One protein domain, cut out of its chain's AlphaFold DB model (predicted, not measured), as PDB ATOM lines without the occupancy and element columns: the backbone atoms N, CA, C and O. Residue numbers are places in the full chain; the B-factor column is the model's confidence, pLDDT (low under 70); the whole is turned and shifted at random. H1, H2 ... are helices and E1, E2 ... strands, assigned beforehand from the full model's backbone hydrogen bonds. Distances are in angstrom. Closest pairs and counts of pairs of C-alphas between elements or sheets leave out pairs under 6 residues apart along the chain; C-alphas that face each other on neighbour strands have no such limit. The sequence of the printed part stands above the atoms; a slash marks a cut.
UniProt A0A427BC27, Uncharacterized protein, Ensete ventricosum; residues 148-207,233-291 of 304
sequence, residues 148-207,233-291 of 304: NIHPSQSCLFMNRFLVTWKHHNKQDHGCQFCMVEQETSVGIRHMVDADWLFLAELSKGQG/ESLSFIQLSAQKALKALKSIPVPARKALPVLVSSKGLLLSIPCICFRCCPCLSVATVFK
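What this domain is: This is residues 148 to 207 and 233 to 291 of the 304 residues of an uncharacterized protein of Ensete ventricosum (UniProt A0A427BC27). Two small three-stranded sheets, E1 E2 E6 and E3 E4 E5, face each other as a sandwich; the helix H1 packs on the second sheet across its edge strand E5, and the longer helix H2 packs on H1 at a steep angle and only grazes that sheet. The short helix H3 and the wide loop of residues 167 to 185 lie at opposite ends of the long axis. The printed part has 119 residues, with three named helices and six named strands in the order E1 E2 E3 H1 H2 H3 E4 E5 E6; both sheets are antiparallel and the class is mixed, helices and strands. The whole is compact, with a radius of gyration of the C-alphas of 13.7 A, and spans 41 by 38 by 22 A.

Where its parts are: One sheet has E1, residues 153 to 157, from C-alpha 153 at (28.082, -31.780, 1.407), 12.6 A long; E2, residues 161 to 166, 15.3 A; and E6, residues 285 to 290, 16.7 A, ending at C-alpha 290 at (27.595, -37.175, -14.211). The other has E3, residues 186 to 190, 13.3 A; E4, residues 261 to 264; and E5, residues 270 to 273. H1 is residues 193 to 204, 17.4 A; H2 is residues 233 to 250, 25.8 A, from C-alpha 233 at (44.961, -11.226, -10.257); H3 is residues 254 to 258.

How they stand to each other: E2 is the inner strand between E1 and E6. The hairpin E1 and E2 has N 157 and O 161 at 2.8 A, within hydrogen-bond range; E2 and E6 have N 166 and O 285 at 2.8 A. In the order E3 E4 E5, E3 and E4 have N 264 and O 187 at 2.8 A, and the hairpin E4 and E5 has N 263 and O 272 at 2.8 A. This sheet is only just strongly twisted, its C-alphas up to 4.0 A off the best plane. The two sheets form a sandwich, two sheets face to face, their facing parts 10.2 A centre to centre and their strands at 29 degrees. H1 is on the sheet E3 E4 E5, its closest C-alphas to E5 being those of Asp 195 and Leu 270, 6.4 A apart. H2 only grazes that sheet, with residues 241 to 245. H1 and H2 touch, H2 with residues 238 to 246 alone, at a steep tilt of 52 degrees, opposite ways; the closest C-alphas, of Ser 203 and Gln 239, are 4.8 A apart. H3 is close to H2 but not clearly touching, with the C-alphas of Leu 249 and Arg 257 closest at 6.9 A. Every O i to N i+4 pair is within hydrogen-bond range in H2 and H3, and 7 of 8 in H1.

The domain as a whole: The C-alphas of Gln 171 and Pro 255 are the two farthest apart, 41.2 A. Residues 208 to 232 are not printed, and C-alphas 207 and 233 are 14.5 A apart across this cut. The links E2 to E3, 19 residues, and E5 to E6, 11 residues, are long. The mean pLDDT of the printed part is 80.7; residues 167 to 183, 205 to 207 and 233 to 235 are under 70.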
ATOM      1  N   ASN A 148      19.947 -26.040  -1.596       85.62
ATOM      2  CA  ASN A 148      21.134 -25.557  -0.886       85.62
ATOM      3  C   ASN A 148      22.023 -26.702  -0.377       85.62
ATOM      4  O   ASN A 148      21.510 -27.643   0.241       85.62
ATOM      5  N   ILE A 149      23.336 -26.593  -0.570       85.81
ATOM      6  CA  ILE A 149      24.354 -27.455   0.042       85.81
ATOM      7  C   ILE A 149      25.331 -26.619   0.879       85.81
ATOM      8  O   ILE A 149      25.598 -25.460   0.565       85.81
ATOM      9  N   HIS A 150      25.850 -27.211   1.949       85.44
ATOM     10  CA  HIS A 150      26.897 -26.631   2.794       85.44
ATOM     11  C   HIS A 150      28.286 -27.160   2.387       85.44
ATOM     12  O   HIS A 150      28.366 -28.122   1.611       85.44
ATOM     13  N   PRO A 151      29.389 -26.574   2.890       83.50
ATOM     14  CA  PRO A 151      30.720 -27.136   2.684       83.50
ATOM     15  C   PRO A 151      30.786 -28.613   3.101       83.50
ATOM     16  O   PRO A 151      30.145 -29.021   4.068       83.50
ATOM     17  N   SER A 152      31.544 -29.416   2.351       80.81
ATOM     18  CA  SER A 152      31.663 -30.879   2.495       80.81
ATOM     19  C   SER A 152      30.384 -31.684   2.235       80.81
ATOM     20  O   SER A 152      30.376 -32.900   2.427       80.81
ATOM     21  N   GLN A 153      29.303 -31.060   1.763       82.62
ATOM     22  CA  GLN A 153      28.082 -31.780   1.407       82.62
ATOM     23  C   GLN A 153      28.010 -32.120  -0.078       82.62
ATOM     24  O   GLN A 153      28.588 -31.453  -0.944       82.62
ATOM     25  N   SER A 154      27.227 -33.160  -0.364       82.69
ATOM     26  CA  SER A 154      26.859 -33.548  -1.723       82.69
ATOM     27  C   SER A 154      25.339 -33.550  -1.916       82.69
ATOM     28  O   SER A 154      24.595 -33.955  -1.020       82.69
ATOM     29  N   CYS A 155      24.877 -33.143  -3.101       81.50
ATOM     30  CA  CYS A 155      23.499 -33.340  -3.569       81.50
ATOM     31  C   CYS A 155      23.507 -34.087  -4.900       81.50
ATOM     32  O   CYS A 155      24.331 -33.827  -5.780       81.50
ATOM     33  N   LEU A 156      22.544 -34.995  -5.059       80.19
ATOM     34  CA  LEU A 156      22.205 -35.542  -6.365       80.19
ATOM     35  C   LEU A 156      21.177 -34.632  -7.050       80.19
ATOM     36  O   LEU A 156      19.992 -34.669  -6.730       80.19
ATOM     37  N   PHE A 157      21.633 -33.830  -8.004       78.94
ATOM     38  CA  PHE A 157      20.804 -32.931  -8.797       78.94
ATOM     39  C   PHE A 157      20.248 -33.652 -10.037       78.94
ATOM     40  O   PHE A 157      20.972 -34.370 -10.737       78.94
ATOM     41  N   MET A 158      18.944 -33.496 -10.298       73.62
ATOM     42  CA  MET A 158      18.214 -34.126 -11.415       73.62
ATOM     43  C   MET A 158      18.361 -35.658 -11.529       73.62
ATOM     44  O   MET A 158      18.238 -36.203 -12.629       73.62
ATOM     45  N   ASN A 159      18.674 -36.362 -10.434       72.38
ATOM     46  CA  ASN A 159      19.029 -37.791 -10.445       72.38
ATOM     47  C   ASN A 159      20.202 -38.159 -11.378       72.38
ATOM     48  O   ASN A 159      20.354 -39.323 -11.756       72.38
ATOM     49  N   ARG A 160      21.020 -37.180 -11.784       77.06
ATOM     50  CA  ARG A 160      22.062 -37.379 -12.802       77.06
ATOM     51  C   ARG A 160      23.385 -36.698 -12.502       77.06
ATOM     52  O   ARG A 160      24.412 -37.162 -12.982       77.06
ATOM     53  N   PHE A 161      23.389 -35.638 -11.707       78.19
ATOM     54  CA  PHE A 161      24.604 -34.919 -11.354       78.19
ATOM     55  C   PHE A 161      24.849 -35.053  -9.859       78.19
ATOM     56  O   PHE A 161      24.102 -34.505  -9.055       78.19
ATOM     57  N   LEU A 162      25.892 -35.784  -9.477       84.88
ATOM     58  CA  LEU A 162      26.388 -35.750  -8.108       84.88
ATOM     59  C   LEU A 162      27.267 -34.509  -7.967       84.88
ATOM     60  O   LEU A 162      28.379 -34.483  -8.495       84.88
ATOM     61  N   VAL A 163      26.744 -33.485  -7.301       85.44
ATOM     62  CA  VAL A 163      27.428 -32.214  -7.050       85.44
ATOM     63  C   VAL A 163      27.950 -32.224  -5.620       85.44
ATOM     64  O   VAL A 163      27.175 -32.437  -4.691       85.44
ATOM     65  N   THR A 164      29.245 -31.975  -5.445       87.06
ATOM     66  CA  THR A 164      29.932 -31.979  -4.147       87.06
ATOM     67  C   THR A 164      30.670 -30.662  -3.962       87.06
ATOM     68  O   THR A 164      31.546 -30.332  -4.765       87.06
ATOM     69  N   TRP A 165      30.365 -29.930  -2.890       88.56
ATOM     70  CA  TRP A 165      31.171 -28.781  -2.482       88.56
ATOM     71  C   TRP A 165      32.259 -29.260  -1.527       88.56
ATOM     72  O   TRP A 165      31.978 -29.686  -0.412       88.56
ATOM     73  N   LYS A 166      33.512 -29.226  -1.976       83.31
ATOM     74  CA  LYS A 166      34.658 -29.639  -1.169       83.31
ATOM     75  C   LYS A 166      35.083 -28.494  -0.255       83.31
ATOM     76  O   LYS A 166      35.226 -27.357  -0.703       83.31
ATOM     77  N   HIS A 167      35.309 -28.807   1.015       69.00
ATOM     78  CA  HIS A 167      35.940 -27.886   1.949       69.00
ATOM     79  C   HIS A 167      37.419 -27.707   1.578       69.00
ATOM     80  O   HIS A 167      38.108 -28.680   1.266       69.00
ATOM     81  N   HIS A 168      37.903 -26.468   1.585       64.38
ATOM     82  CA  HIS A 168      39.324 -26.185   1.409       64.38
ATOM     83  C   HIS A 168      40.016 -26.340   2.768       64.38
ATOM     84  O   HIS A 168      39.526 -25.814   3.766       64.38
ATOM     85  N   ASN A 169      41.123 -27.085   2.852       50.12
ATOM     86  CA  ASN A 169      41.855 -27.214   4.114       50.12
ATOM     87  C   ASN A 169      42.304 -25.826   4.599       50.12
ATOM     88  O   ASN A 169      42.909 -25.071   3.842       50.12
ATOM     89  N   LYS A 170      42.017 -25.515   5.872       48.25
ATOM     90  CA  LYS A 170      42.279 -24.232   6.563       48.25
ATOM     91  C   LYS A 170      43.771 -23.875   6.727       48.25
ATOM     92  O   LYS A 170      44.103 -23.061   7.581       48.25
ATOM     93  N   GLN A 171      44.673 -24.518   5.987       44.84
ATOM     94  CA  GLN A 171      46.111 -24.246   6.057       44.84
ATOM     95  C   GLN A 171      46.608 -23.291   4.968       44.84
ATOM     96  O   GLN A 171      47.744 -22.847   5.058       44.84
ATOM     97  N   ASP A 172      45.760 -22.913   4.011       44.81
ATOM     98  CA  ASP A 172      46.041 -21.804   3.102       44.81
ATOM     99  C   ASP A 172      45.244 -20.579   3.541       44.81
ATOM    100  O   ASP A 172      44.068 -20.683   3.896       44.81
ATOM    101  N   HIS A 173      45.915 -19.432   3.551       50.91
ATOM    102  CA  HIS A 173      45.372 -18.120   3.882       50.91
ATOM    103  C   HIS A 173      43.943 -17.948   3.347       50.91
ATOM    104  O   HIS A 173      43.701 -18.158   2.158       50.91
ATOM    105  N   GLY A 174      43.005 -17.569   4.229       54.53
ATOM    106  CA  GLY A 174      41.634 -17.240   3.835       54.53
ATOM    107  C   GLY A 174      41.669 -16.317   2.622       54.53
ATOM    108  O   GLY A 174      42.386 -15.311   2.607       54.53
ATOM    109  N   CYS A 175      40.979 -16.710   1.560       62.88
ATOM    110  CA  CYS A 175      40.968 -15.945   0.336       62.88
ATOM    111  C   CYS A 175      40.148 -14.688   0.594       62.88
ATOM    112  O   CYS A 175      38.923 -14.701   0.516       62.88
ATOM    113  N   GLN A 176      40.847 -13.580   0.845       54.72
ATOM    114  CA  GLN A 176      40.265 -12.278   1.182       54.72
ATOM    115  C   GLN A 176      39.262 -11.756   0.132       54.72
ATOM    116  O   GLN A 176      38.469 -10.860   0.413       54.72
ATOM    117  N   PHE A 177      39.266 -12.338  -1.071       55.81
ATOM    118  CA  PHE A 177      38.400 -11.991  -2.198       55.81
ATOM    119  C   PHE A 177      37.314 -13.036  -2.491       55.81
ATOM    120  O   PHE A 177      36.524 -12.867  -3.423       55.81
ATOM    121  N   CYS A 178      37.259 -14.133  -1.735       62.94
ATOM    122  CA  CYS A 178      36.289 -15.187  -1.961       62.94
ATOM    123  C   CYS A 178      34.914 -14.733  -1.470       62.94
ATOM    124  O   CYS A 178      34.606 -14.811  -0.284       62.94
ATOM    125  N   MET A 179      34.037 -14.341  -2.400       57.38
ATOM    126  CA  MET A 179      32.619 -14.088  -2.091       57.38
ATOM    127  C   MET A 179      31.932 -15.296  -1.426       57.38
ATOM    128  O   MET A 179      30.869 -15.149  -0.832       57.38
ATOM    129  N   VAL A 180      32.532 -16.487  -1.528       61.03
ATOM    130  CA  VAL A 180      32.006 -17.738  -0.976       61.03
ATOM    131  C   VAL A 180      32.396 -17.952   0.492       61.03
ATOM    132  O   VAL A 180      31.704 -18.687   1.180       61.03
ATOM    133  N   GLU A 181      33.438 -17.299   1.024       57.72
ATOM    134  CA  GLU A 181      33.795 -17.450   2.452       57.72
ATOM    135  C   GLU A 181      32.715 -16.902   3.397       57.72
ATOM    136  O   GLU A 181      32.601 -17.350   4.535       57.72
ATOM    137  N   GLN A 182      31.885 -15.978   2.911       61.06
ATOM    138  CA  GLN A 182      30.736 -15.449   3.651       61.06
ATOM    139  C   GLN A 182      29.461 -16.287   3.461       61.06
ATOM    140  O   GLN A 182      28.482 -16.090   4.181       61.06
ATOM    141  N   GLU A 183      29.446 -17.215   2.500       68.81
ATOM    142  CA  GLU A 183      28.278 -18.038   2.202       68.81
ATOM    143  C   GLU A 183      28.259 -19.280   3.093       68.81
ATOM    144  O   GLU A 183      29.077 -20.191   2.972       68.81
ATOM    145  N   THR A 184      27.270 -19.349   3.982       75.31
ATOM    146  CA  THR A 184      27.052 -20.534   4.828       75.31
ATOM    147  C   THR A 184      26.480 -21.709   4.036       75.31
ATOM    148  O   THR A 184      26.602 -22.860   4.461       75.31
ATOM    149  N   SER A 185      25.862 -21.447   2.881       84.62
ATOM    150  CA  SER A 185      25.322 -22.447   1.963       84.62
ATOM    151  C   SER A 185      25.278 -21.898   0.541       84.62
ATOM    152  O   SER A 185      25.067 -20.705   0.357       84.62
ATOM    153  N   VAL A 186      25.389 -22.764  -0.460       88.06
ATOM    154  CA  VAL A 186      25.236 -22.399  -1.877       88.06
ATOM    155  C   VAL A 186      24.038 -23.116  -2.476       88.06
ATOM    156  O   VAL A 186      23.820 -24.299  -2.209       88.06
ATOM    157  N   GLY A 187      23.258 -22.407  -3.287       89.56
ATOM    158  CA  GLY A 187      22.123 -22.973  -4.008       89.56
ATOM    159  C   GLY A 187      22.569 -23.689  -5.276       89.56
ATOM    160  O   GLY A 187      23.435 -23.205  -5.990       89.56
ATOM    161  N   ILE A 188      21.957 -24.824  -5.589       89.25
ATOM    162  CA  ILE A 188      22.120 -25.562  -6.841       89.25
ATOM    163  C   ILE A 188      20.825 -25.428  -7.626       89.25
ATOM    164  O   ILE A 188      19.764 -25.791  -7.121       89.25
ATOM    165  N   ARG A 189      20.907 -24.942  -8.860       91.19
ATOM    166  CA  ARG A 189      19.756 -24.842  -9.764       91.19
ATOM    167  C   ARG A 189      20.152 -25.126 -11.207       91.19
ATOM    168  O   ARG A 189      21.320 -25.351 -11.517       91.19
ATOM    169  N   HIS A 190      19.160 -25.086 -12.086       88.25
ATOM    170  CA  HIS A 190      19.365 -25.049 -13.526       88.25
ATOM    171  C   HIS A 190      20.058 -23.760 -13.957       88.25
ATOM    172  O   HIS A 190      19.781 -22.690 -13.405       88.25
ATOM    173  N   MET A 191      20.907 -23.856 -14.979       90.50
ATOM    174  CA  MET A 191      21.413 -22.685 -15.685       90.50
ATOM    175  C   MET A 191      20.254 -21.925 -16.346       90.50
ATOM    176  O   MET A 191      19.427 -22.518 -17.043       90.50
ATOM    177  N   VAL A 192      20.219 -20.607 -16.166       88.25
ATOM    178  CA  VAL A 192      19.242 -19.707 -16.794       88.25
ATOM    179  C   VAL A 192      19.932 -18.744 -17.760       88.25
ATOM    180  O   VAL A 192      21.152 -18.584 -17.734       88.25
ATOM    181  N   ASP A 193      19.156 -18.068 -18.608       88.69
ATOM    182  CA  ASP A 193      19.709 -17.158 -19.623       88.69
ATOM    183  C   ASP A 193      20.480 -15.976 -18.988       88.69
ATOM    184  O   ASP A 193      21.494 -15.540 -19.533       88.69
ATOM    185  N   ALA A 194      20.090 -15.535 -17.783       88.62
ATOM    186  CA  ALA A 194      20.831 -14.532 -17.011       88.62
ATOM    187  C   ALA A 194      22.255 -14.985 -16.628       88.62
ATOM    188  O   ALA A 194      23.168 -14.164 -16.629       88.62
ATOM    189  N   ASP A 195      22.487 -16.281 -16.379       92.50
ATOM    190  CA  ASP A 195      23.831 -16.795 -16.065       92.50
ATOM    191  C   ASP A 195      24.761 -16.685 -17.276       92.50
ATOM    192  O   ASP A 195      25.943 -16.375 -17.152       92.50
ATOM    193  N   TRP A 196      24.222 -16.938 -18.471       91.75
ATOM    194  CA  TRP A 196      24.966 -16.788 -19.716       91.75
ATOM    195  C   TRP A 196      25.345 -15.326 -19.973       91.75
ATOM    196  O   TRP A 196      26.484 -15.052 -20.354       91.75
ATOM    197  N   LEU A 197      24.408 -14.397 -19.754       91.31
ATOM    198  CA  LEU A 197      24.663 -12.961 -19.886       91.31
ATOM    199  C   LEU A 197      25.710 -12.488 -18.874       91.31
ATOM    200  O   LEU A 197      26.660 -11.815 -19.264       91.31
ATOM    201  N   PHE A 198      25.602 -12.934 -17.622       91.00
ATOM    202  CA  PHE A 198      26.580 -12.648 -16.577       91.00
ATOM    203  C   PHE A 198      27.990 -13.127 -16.953       91.00
ATOM    204  O   PHE A 198      28.956 -12.380 -16.836       91.00
ATOM    205  N   LEU A 199      28.130 -14.347 -17.488       91.56
ATOM    206  CA  LEU A 199      29.421 -14.829 -17.989       91.56
ATOM    207  C   LEU A 199      29.944 -13.979 -19.154       91.56
ATOM    208  O   LEU A 199      31.142 -13.704 -19.217       91.56
ATOM    209  N   ALA A 200      29.067 -13.577 -20.079       91.88
ATOM    210  CA  ALA A 200      29.430 -12.725 -21.211       91.88
ATOM    211  C   ALA A 200      29.956 -11.363 -20.748       91.88
ATOM    212  O   ALA A 200      30.958 -10.895 -21.284       91.88
ATOM    213  N   GLU A 201      29.333 -10.768 -19.738       90.75
ATOM    214  CA  GLU A 201      29.774  -9.522 -19.116       90.75
ATOM    215  C   GLU A 201      31.124  -9.691 -18.411       90.75
ATOM    216  O   GLU A 201      32.086  -9.007 -18.765       90.75
ATOM    217  N   LEU A 202      31.257 -10.703 -17.544       88.19
ATOM    218  CA  LEU A 202      32.523 -11.028 -16.876       88.19
ATOM    219  C   LEU A 202      33.676 -11.256 -17.863       88.19
ATOM    220  O   LEU A 202      34.819 -10.913 -17.576       88.19
ATOM    221  N   SER A 203      33.399 -11.836 -19.034       86.81
ATOM    222  CA  SER A 203      34.427 -12.150 -20.032       86.81
ATOM    223  C   SER A 203      35.045 -10.919 -20.702       86.81
ATOM    224  O   SER A 203      36.192 -10.984 -21.161       86.81
ATOM    225  N   LYS A 204      34.300  -9.808 -20.759       85.00
ATOM    226  CA  LYS A 204      34.712  -8.577 -21.444       85.00
ATOM    227  C   LYS A 204      35.688  -7.743 -20.617       85.00
ATOM    228  O   LYS A 204      36.389  -6.928 -21.199       85.00
ATOM    229  N   GLY A 205      35.766  -7.959 -19.301       65.44
ATOM    230  CA  GLY A 205      36.721  -7.274 -18.419       65.44
ATOM    231  C   GLY A 205      36.551  -5.756 -18.334       65.44
ATOM    232  O   GLY A 205      37.362  -5.097 -17.692       65.44
ATOM    233  N   GLN A 206      35.514  -5.192 -18.956       46.47
ATOM    234  CA  GLN A 206      35.117  -3.816 -18.711       46.47
ATOM    235  C   GLN A 206      34.501  -3.776 -17.317       46.47
ATOM    236  O   GLN A 206      33.605  -4.562 -17.003       46.47
ATOM    237  N   GLY A 207      35.041  -2.906 -16.463       43.91
ATOM    238  CA  GLY A 207      34.389  -2.566 -15.211       43.91
ATOM    239  C   GLY A 207      32.943  -2.176 -15.491       43.91
ATOM    240  O   GLY A 207      32.639  -1.630 -16.549       43.91
ATOM    241  N   GLU A 233      44.828  -9.776 -10.080       60.00
ATOM    242  CA  GLU A 233      44.961 -11.226 -10.257       60.00
ATOM    243  C   GLU A 233      43.619 -11.959 -10.111       60.00
ATOM    244  O   GLU A 233      43.260 -12.768 -10.970       60.00
ATOM    245  N   SER A 234      42.819 -11.628  -9.091       61.97
ATOM    246  CA  SER A 234      41.497 -12.240  -8.880       61.97
ATOM    247  C   SER A 234      40.494 -11.880  -9.989       61.97
ATOM    248  O   SER A 234      39.811 -12.759 -10.521       61.97
ATOM    249  N   LEU A 235      40.460 -10.610 -10.421       69.38
ATOM    250  CA  LEU A 235      39.647 -10.187 -11.570       69.38
ATOM    251  C   LEU A 235      40.084 -10.887 -12.862       69.38
ATOM    252  O   LEU A 235      39.235 -11.389 -13.603       69.38
ATOM    253  N   SER A 236      41.397 -10.994 -13.098       78.44
ATOM    254  CA  SER A 236      41.938 -11.693 -14.268       78.44
ATOM    255  C   SER A 236      41.555 -13.178 -14.281       78.44
ATOM    256  O   SER A 236      41.210 -13.724 -15.332       78.44
ATOM    257  N   PHE A 237      41.525 -13.828 -13.111       85.44
ATOM    258  CA  PHE A 237      41.119 -15.222 -12.989       85.44
ATOM    259  C   PHE A 237      39.644 -15.419 -13.341       85.44
ATOM    260  O   PHE A 237      39.323 -16.304 -14.137       85.44
ATOM    261  N   ILE A 238      38.746 -14.609 -12.769       85.69
ATOM    262  CA  ILE A 238      37.301 -14.725 -13.019       85.69
ATOM    263  C   ILE A 238      37.008 -14.488 -14.498       85.69
ATOM    264  O   ILE A 238      36.274 -15.268 -15.108       85.69
ATOM    265  N   GLN A 239      37.629 -13.467 -15.091       89.88
ATOM    266  CA  GLN A 239      37.501 -13.171 -16.513       89.88
ATOM    267  C   GLN A 239      37.976 -14.347 -17.376       89.88
ATOM    268  O   GLN A 239      37.252 -14.794 -18.270       89.88
ATOM    269  N   LEU A 240      39.157 -14.905 -17.090       90.00
ATOM    270  CA  LEU A 240      39.696 -16.053 -17.820       90.00
ATOM    271  C   LEU A 240      38.821 -17.305 -17.644       90.00
ATOM    272  O   LEU A 240      38.601 -18.054 -18.601       90.00
ATOM    273  N   SER A 241      38.299 -17.539 -16.436       91.06
ATOM    274  CA  SER A 241      37.360 -18.628 -16.152       91.06
ATOM    275  C   SER A 241      36.068 -18.455 -16.953       91.06
ATOM    276  O   SER A 241      35.626 -19.404 -17.604       91.06
ATOM    277  N   ALA A 242      35.511 -17.241 -16.996       92.75
ATOM    278  CA  ALA A 242      34.313 -16.913 -17.766       92.75
ATOM    279  C   ALA A 242      34.532 -17.088 -19.277       92.75
ATOM    280  O   ALA A 242      33.706 -17.704 -19.950       92.75
ATOM    281  N   GLN A 243      35.666 -16.633 -19.819       92.69
ATOM    282  CA  GLN A 243      36.013 -16.814 -21.235       92.69
ATOM    283  C   GLN A 243      36.094 -18.296 -21.626       92.69
ATOM    284  O   GLN A 243      35.512 -18.710 -22.635       92.69
ATOM    285  N   LYS A 244      36.772 -19.115 -20.811       93.12
ATOM    286  CA  LYS A 244      36.864 -20.570 -21.022       93.12
ATOM    287  C   LYS A 244      35.485 -21.228 -20.955       93.12
ATOM    288  O   LYS A 244      35.136 -22.010 -21.841       93.12
ATOM    289  N   ALA A 245      34.686 -20.861 -19.956       94.06
ATOM    290  CA  ALA A 245      33.335 -21.368 -19.766       94.06
ATOM    291  C   ALA A 245      32.413 -21.031 -20.946       94.06
ATOM    292  O   ALA A 245      31.717 -21.907 -21.452       94.06
ATOM    293  N   LEU A 246      32.446 -19.792 -21.448       94.06
ATOM    294  CA  LEU A 246      31.667 -19.385 -22.622       94.06
ATOM    295  C   LEU A 246      32.071 -20.155 -23.872       94.06
ATOM    296  O   LEU A 246      31.201 -20.566 -24.637       94.06
ATOM    297  N   LYS A 247      33.375 -20.372 -24.088       93.12
ATOM    298  CA  LYS A 247      33.857 -21.177 -25.216       93.12
ATOM    299  C   LYS A 247      33.295 -22.601 -25.152       93.12
ATOM    300  O   LYS A 247      32.810 -23.086 -26.168       93.12
ATOM    301  N   ALA A 248      33.294 -23.224 -23.973       91.06
ATOM    302  CA  ALA A 248      32.716 -24.553 -23.763       91.06
ATOM    303  C   ALA A 248      31.185 -24.567 -23.917       91.06
ATOM    304  O   ALA A 248      30.620 -25.468 -24.527       91.06
ATOM    305  N   LEU A 249      30.486 -23.553 -23.409       89.56
ATOM    306  CA  LEU A 249      29.031 -23.479 -23.517       89.56
ATOM    307  C   LEU A 249      28.559 -23.225 -24.959       89.56
ATOM    308  O   LEU A 249      27.484 -23.689 -25.326       89.56
ATOM    309  N   LYS A 250      29.340 -22.529 -25.798       91.94
ATOM    310  CA  LYS A 250      28.998 -22.302 -27.217       91.94
ATOM    311  C   LYS A 250      28.858 -23.601 -28.016       91.94
ATOM    312  O   LYS A 250      28.062 -23.628 -28.949       91.94
ATOM    313  N   SER A 251      29.574 -24.665 -27.649       88.19
ATOM    314  CA  SER A 251      29.436 -25.981 -28.290       88.19
ATOM    315  C   SER A 251      28.264 -26.812 -27.754       88.19
ATOM    316  O   SER A 251      28.018 -27.903 -28.256       88.19
ATOM    317  N   ILE A 252      27.537 -26.327 -26.741       81.88
ATOM    318  CA  ILE A 252      26.420 -27.045 -26.115       81.88
ATOM    319  C   ILE A 252      25.088 -26.438 -26.598       81.88
ATOM    320  O   ILE A 252      24.857 -25.231 -26.429       81.88
ATOM    321  N   PRO A 253      24.160 -27.246 -27.150       83.94
ATOM    322  CA  PRO A 253      22.832 -26.775 -27.537       83.94
ATOM    323  C   PRO A 253      22.099 -26.069 -26.389       83.94
ATOM    324  O   PRO A 253      22.211 -26.477 -25.232       83.94
ATOM    325  N   VAL A 254      21.308 -25.033 -26.699       81.44
ATOM    326  CA  VAL A 254      20.560 -24.240 -25.695       81.44
ATOM    327  C   VAL A 254      19.785 -25.123 -24.700       81.44
ATOM    328  O   VAL A 254      19.926 -24.893 -23.499       81.44
ATOM    329  N   PRO A 255      19.032 -26.161 -25.128       78.88
ATOM    330  CA  PRO A 255      18.292 -26.997 -24.182       78.88
ATOM    331  C   PRO A 255      19.206 -27.758 -23.214       78.88
ATOM    332  O   PRO A 255      18.896 -27.874 -22.032       78.88
ATOM    333  N   ALA A 256      20.360 -28.232 -23.693       79.06
ATOM    334  CA  ALA A 256      21.329 -28.945 -22.870       79.06
ATOM    335  C   ALA A 256      22.037 -28.007 -21.881       79.06
ATOM    336  O   ALA A 256      22.258 -28.393 -20.736       79.06
ATOM    337  N   ARG A 257      22.309 -26.752 -22.272       85.75
ATOM    338  CA  ARG A 257      22.838 -25.733 -21.351       85.75
ATOM    339  C   ARG A 257      21.900 -25.484 -20.178       85.75
ATOM    340  O   ARG A 257      22.351 -25.506 -19.040       85.75
ATOM    341  N   LYS A 258      20.597 -25.341 -20.438       84.50
ATOM    342  CA  LYS A 258      19.567 -25.134 -19.400       84.50
ATOM    343  C   LYS A 258      19.431 -26.319 -18.430       84.50
ATOM    344  O   LYS A 258      18.897 -26.170 -17.337       84.50
ATOM    345  N   ALA A 259      19.939 -27.495 -18.794       83.50
ATOM    346  CA  ALA A 259      19.978 -28.667 -17.920       83.50
ATOM    347  C   ALA A 259      21.250 -28.755 -17.053       83.50
ATOM    348  O   ALA A 259      21.363 -29.676 -16.244       83.50
ATOM    349  N   LEU A 260      22.216 -27.843 -17.213       87.94
ATOM    350  CA  LEU A 260      23.445 -27.875 -16.426       87.94
ATOM    351  C   LEU A 260      23.187 -27.430 -14.977       87.94
ATOM    352  O   LEU A 260      22.491 -26.429 -14.769       87.94
ATOM    353  N   PRO A 261      23.776 -28.124 -13.985       90.81
ATOM    354  CA  PRO A 261      23.789 -27.648 -12.613       90.81
ATOM    355  C   PRO A 261      24.689 -26.417 -12.500       90.81
ATOM    356  O   PRO A 261      25.851 -26.436 -12.917       90.81
ATOM    357  N   VAL A 262      24.161 -25.370 -11.878       93.06
ATOM    358  CA  VAL A 262      24.919 -24.176 -11.503       93.06
ATOM    359  C   VAL A 262      24.836 -23.962 -10.002       93.06
ATOM    360  O   VAL A 262      23.801 -24.230  -9.389       93.06
ATOM    361  N   LEU A 263      25.929 -23.478  -9.418       92.00
ATOM    362  CA  LEU A 263      25.978 -23.054  -8.027       92.00
ATOM    363  C   LEU A 263      25.788 -21.547  -7.957       92.00
ATOM    364  O   LEU A 263      26.446 -20.804  -8.687       92.00
ATOM    365  N   VAL A 264      24.927 -21.114  -7.047       89.88
ATOM    366  CA  VAL A 264      24.584 -19.715  -6.828       89.88
ATOM    367  C   VAL A 264      24.713 -19.316  -5.368       89.88
ATOM    368  O   VAL A 264      24.578 -20.144  -4.464       89.88
ATOM    369  N   SER A 265      24.965 -18.032  -5.151       86.19
ATOM    370  CA  SER A 265      24.972 -17.410  -3.831       86.19
ATOM    371  C   SER A 265      23.560 -17.335  -3.244       86.19
ATOM    372  O   SER A 265      22.564 -17.543  -3.947       86.19
ATOM    373  N   SER A 266      23.457 -16.961  -1.971       81.69
ATOM    374  CA  SER A 266      22.190 -16.636  -1.305       81.69
ATOM    375  C   SER A 266      21.380 -15.555  -2.039       81.69
ATOM    376  O   SER A 266      20.151 -15.566  -2.001       81.69
ATOM    377  N   LYS A 267      22.062 -14.659  -2.767       81.44
ATOM    378  CA  LYS A 267      21.470 -13.603  -3.607       81.44
ATOM    379  C   LYS A 267      21.160 -14.057  -5.042       81.44
ATOM    380  O   LYS A 267      20.720 -13.253  -5.854       81.44
ATOM    381  N   GLY A 268      21.422 -15.319  -5.384       81.75
ATOM    382  CA  GLY A 268      21.192 -15.874  -6.721       81.75
ATOM    383  C   GLY A 268      22.293 -15.589  -7.749       81.75
ATOM    384  O   GLY A 268      22.123 -15.960  -8.912       81.75
ATOM    385  N   LEU A 269      23.417 -14.983  -7.340       85.81
ATOM    386  CA  LEU A 269      24.563 -14.711  -8.219       85.81
ATOM    387  C   LEU A 269      25.306 -16.001  -8.561       85.81
ATOM    388  O   LEU A 269      25.531 -16.835  -7.686       85.81
ATOM    389  N   LEU A 270      25.730 -16.146  -9.815       90.19
ATOM    390  CA  LEU A 270      26.439 -17.331 -10.292       90.19
ATOM    391  C   LEU A 270      27.838 -17.444  -9.667       90.19
ATOM    392  O   LEU A 270      28.706 -16.602  -9.890       90.19
ATOM    393  N   LEU A 271      28.076 -18.534  -8.936       90.12
ATOM    394  CA  LEU A 271      29.361 -18.845  -8.307       90.12
ATOM    395  C   LEU A 271      30.166 -19.872  -9.107       90.12
ATOM    396  O   LEU A 271      31.384 -19.750  -9.229       90.12
ATOM    397  N   SER A 272      29.515 -20.902  -9.654       92.12
ATOM    398  CA  SER A 272      30.203 -21.950 -10.413       92.12
ATOM    399  C   SER A 272      29.278 -22.675 -11.387       92.12
ATOM    400  O   SER A 272      28.095 -22.861 -11.118       92.12
ATOM    401  N   ILE A 273      29.849 -23.136 -12.501       93.81
ATOM    402  CA  ILE A 273      29.256 -24.153 -13.374       93.81
ATOM    403  C   ILE A 273      30.284 -25.286 -13.476       93.81
ATOM    404  O   ILE A 273      31.162 -25.250 -14.347       93.81
ATOM    405  N   PRO A 274      30.229 -26.278 -12.570       87.19
ATOM    406  CA  PRO A 274      31.315 -27.245 -12.423       87.19
ATOM    407  C   PRO A 274      31.563 -28.076 -13.688       87.19
ATOM    408  O   PRO A 274      32.714 -28.328 -14.035       87.19
ATOM    409  N   CYS A 275      30.500 -28.434 -14.423       86.50
ATOM    410  CA  CYS A 275      30.571 -29.258 -15.639       86.50
ATOM    411  C   CYS A 275      31.363 -28.623 -16.794       86.50
ATOM    412  O   CYS A 275      31.773 -29.327 -17.708       86.50
ATOM    413  N   ILE A 276      31.563 -27.305 -16.770       89.12
ATOM    414  CA  ILE A 276      32.330 -26.550 -17.778       89.12
ATOM    415  C   ILE A 276      33.495 -25.777 -17.141       89.12
ATOM    416  O   ILE A 276      34.044 -24.855 -17.742       89.12
ATOM    417  N   CYS A 277      33.831 -26.118 -15.896       87.44
ATOM    418  CA  CYS A 277      34.932 -25.544 -15.130       87.44
ATOM    419  C   CYS A 277      34.852 -24.024 -14.879       87.44
ATOM    420  O   CYS A 277      35.887 -23.400 -14.623       87.44
ATOM    421  N   PHE A 278      33.654 -23.427 -14.888       91.94
ATOM    422  CA  PHE A 278      33.484 -22.052 -14.411       91.94
ATOM    423  C   PHE A 278      33.525 -22.005 -12.883       91.94
ATOM    424  O   PHE A 278      32.811 -22.770 -12.224       91.94
ATOM    425  N   ARG A 279      34.293 -21.074 -12.315       89.25
ATOM    426  CA  ARG A 279      34.256 -20.744 -10.887       89.25
ATOM    427  C   ARG A 279      34.638 -19.281 -10.667       89.25
ATOM    428  O   ARG A 279      35.583 -18.794 -11.279       89.25
ATOM    429  N   CYS A 280      33.935 -18.604  -9.766       86.31
ATOM    430  CA  CYS A 280      34.190 -17.206  -9.416       86.31
ATOM    431  C   CYS A 280      35.416 -17.009  -8.512       86.31
ATOM    432  O   CYS A 280      35.831 -15.885  -8.280       86.31
ATOM    433  N   CYS A 281      35.987 -18.078  -7.960       83.38
ATOM    434  CA  CYS A 281      37.150 -17.992  -7.087       83.38
ATOM    435  C   CYS A 281      38.019 -19.244  -7.265       83.38
ATOM    436  O   CYS A 281      37.460 -20.344  -7.348       83.38
ATOM    437  N   PRO A 282      39.359 -19.126  -7.297       79.81
ATOM    438  CA  PRO A 282      40.253 -20.286  -7.318       79.81
ATOM    439  C   PRO A 282      40.007 -21.245  -6.146       79.81
ATOM    440  O   PRO A 282      40.029 -22.461  -6.338       79.81
ATOM    441  N   CYS A 283      39.687 -20.696  -4.969       79.50
ATOM    442  CA  CYS A 283      39.452 -21.437  -3.729       79.50
ATOM    443  C   CYS A 283      38.092 -22.151  -3.692       79.50
ATOM    444  O   CYS A 283      37.874 -23.025  -2.850       79.50
ATOM    445  N   LEU A 284      37.168 -21.820  -4.605       83.19
ATOM    446  CA  LEU A 284      35.900 -22.534  -4.726       83.19
ATOM    447  C   LEU A 284      36.141 -23.912  -5.357       83.19
ATOM    448  O   LEU A 284      36.283 -24.046  -6.575       83.19
ATOM    449  N   SER A 285      36.162 -24.946  -4.517       85.94
ATOM    450  CA  SER A 285      36.366 -26.332  -4.939       85.94
ATOM    451  C   SER A 285      35.039 -27.077  -5.020       85.94
ATOM    452  O   SER A 285      34.456 -27.482  -4.016       85.94
ATOM    453  N   VAL A 286      34.540 -27.253  -6.241       88.31
ATOM    454  CA  VAL A 286      33.271 -27.937  -6.498       88.31
ATOM    455  C   VAL A 286      33.520 -29.032  -7.515       88.31
ATOM    456  O   VAL A 286      34.050 -28.786  -8.597       88.31
ATOM    457  N   ALA A 287      33.134 -30.253  -7.163       85.88
ATOM    458  CA  ALA A 287      33.150 -31.379  -8.075       85.88
ATOM    459  C   ALA A 287      31.736 -31.649  -8.577       85.88
ATOM    460  O   ALA A 287      30.750 -31.513  -7.851       85.88
ATOM    461  N   THR A 288      31.627 -32.052  -9.835       86.81
ATOM    462  CA  THR A 288      30.385 -32.608 -10.362       86.81
ATOM    463  C   THR A 288      30.708 -33.839 -11.172       86.81
ATOM    464  O   THR A 288      31.564 -33.806 -12.051       86.81
ATOM    465  N   VAL A 289      30.022 -34.929 -10.853       84.19
ATOM    466  CA  VAL A 289      30.128 -36.187 -11.580       84.19
ATOM    467  C   VAL A 289      28.779 -36.471 -12.212       84.19
ATOM    468  O   VAL A 289      27.763 -36.533 -11.517       84.19
ATOM    469  N   PHE A 290      28.768 -36.656 -13.528       79.00
ATOM    470  CA  PHE A 290      27.595 -37.175 -14.211       79.00
ATOM    471  C   PHE A 290      27.447 -38.659 -13.852       79.00
ATOM    472  O   PHE A 290      28.187 -39.513 -14.330       79.00
ATOM    473  N   LYS A 291      26.524 -38.944 -12.936       72.94
ATOM    474  CA  LYS A 291      26.124 -40.282 -12.503       72.94
ATOM    475  C   LYS A 291      24.625 -40.412 -12.752       72.94
ATOM    476  O   LYS A 291      23.848 -40.256 -11.804       72.94
TER     477      LYS A 291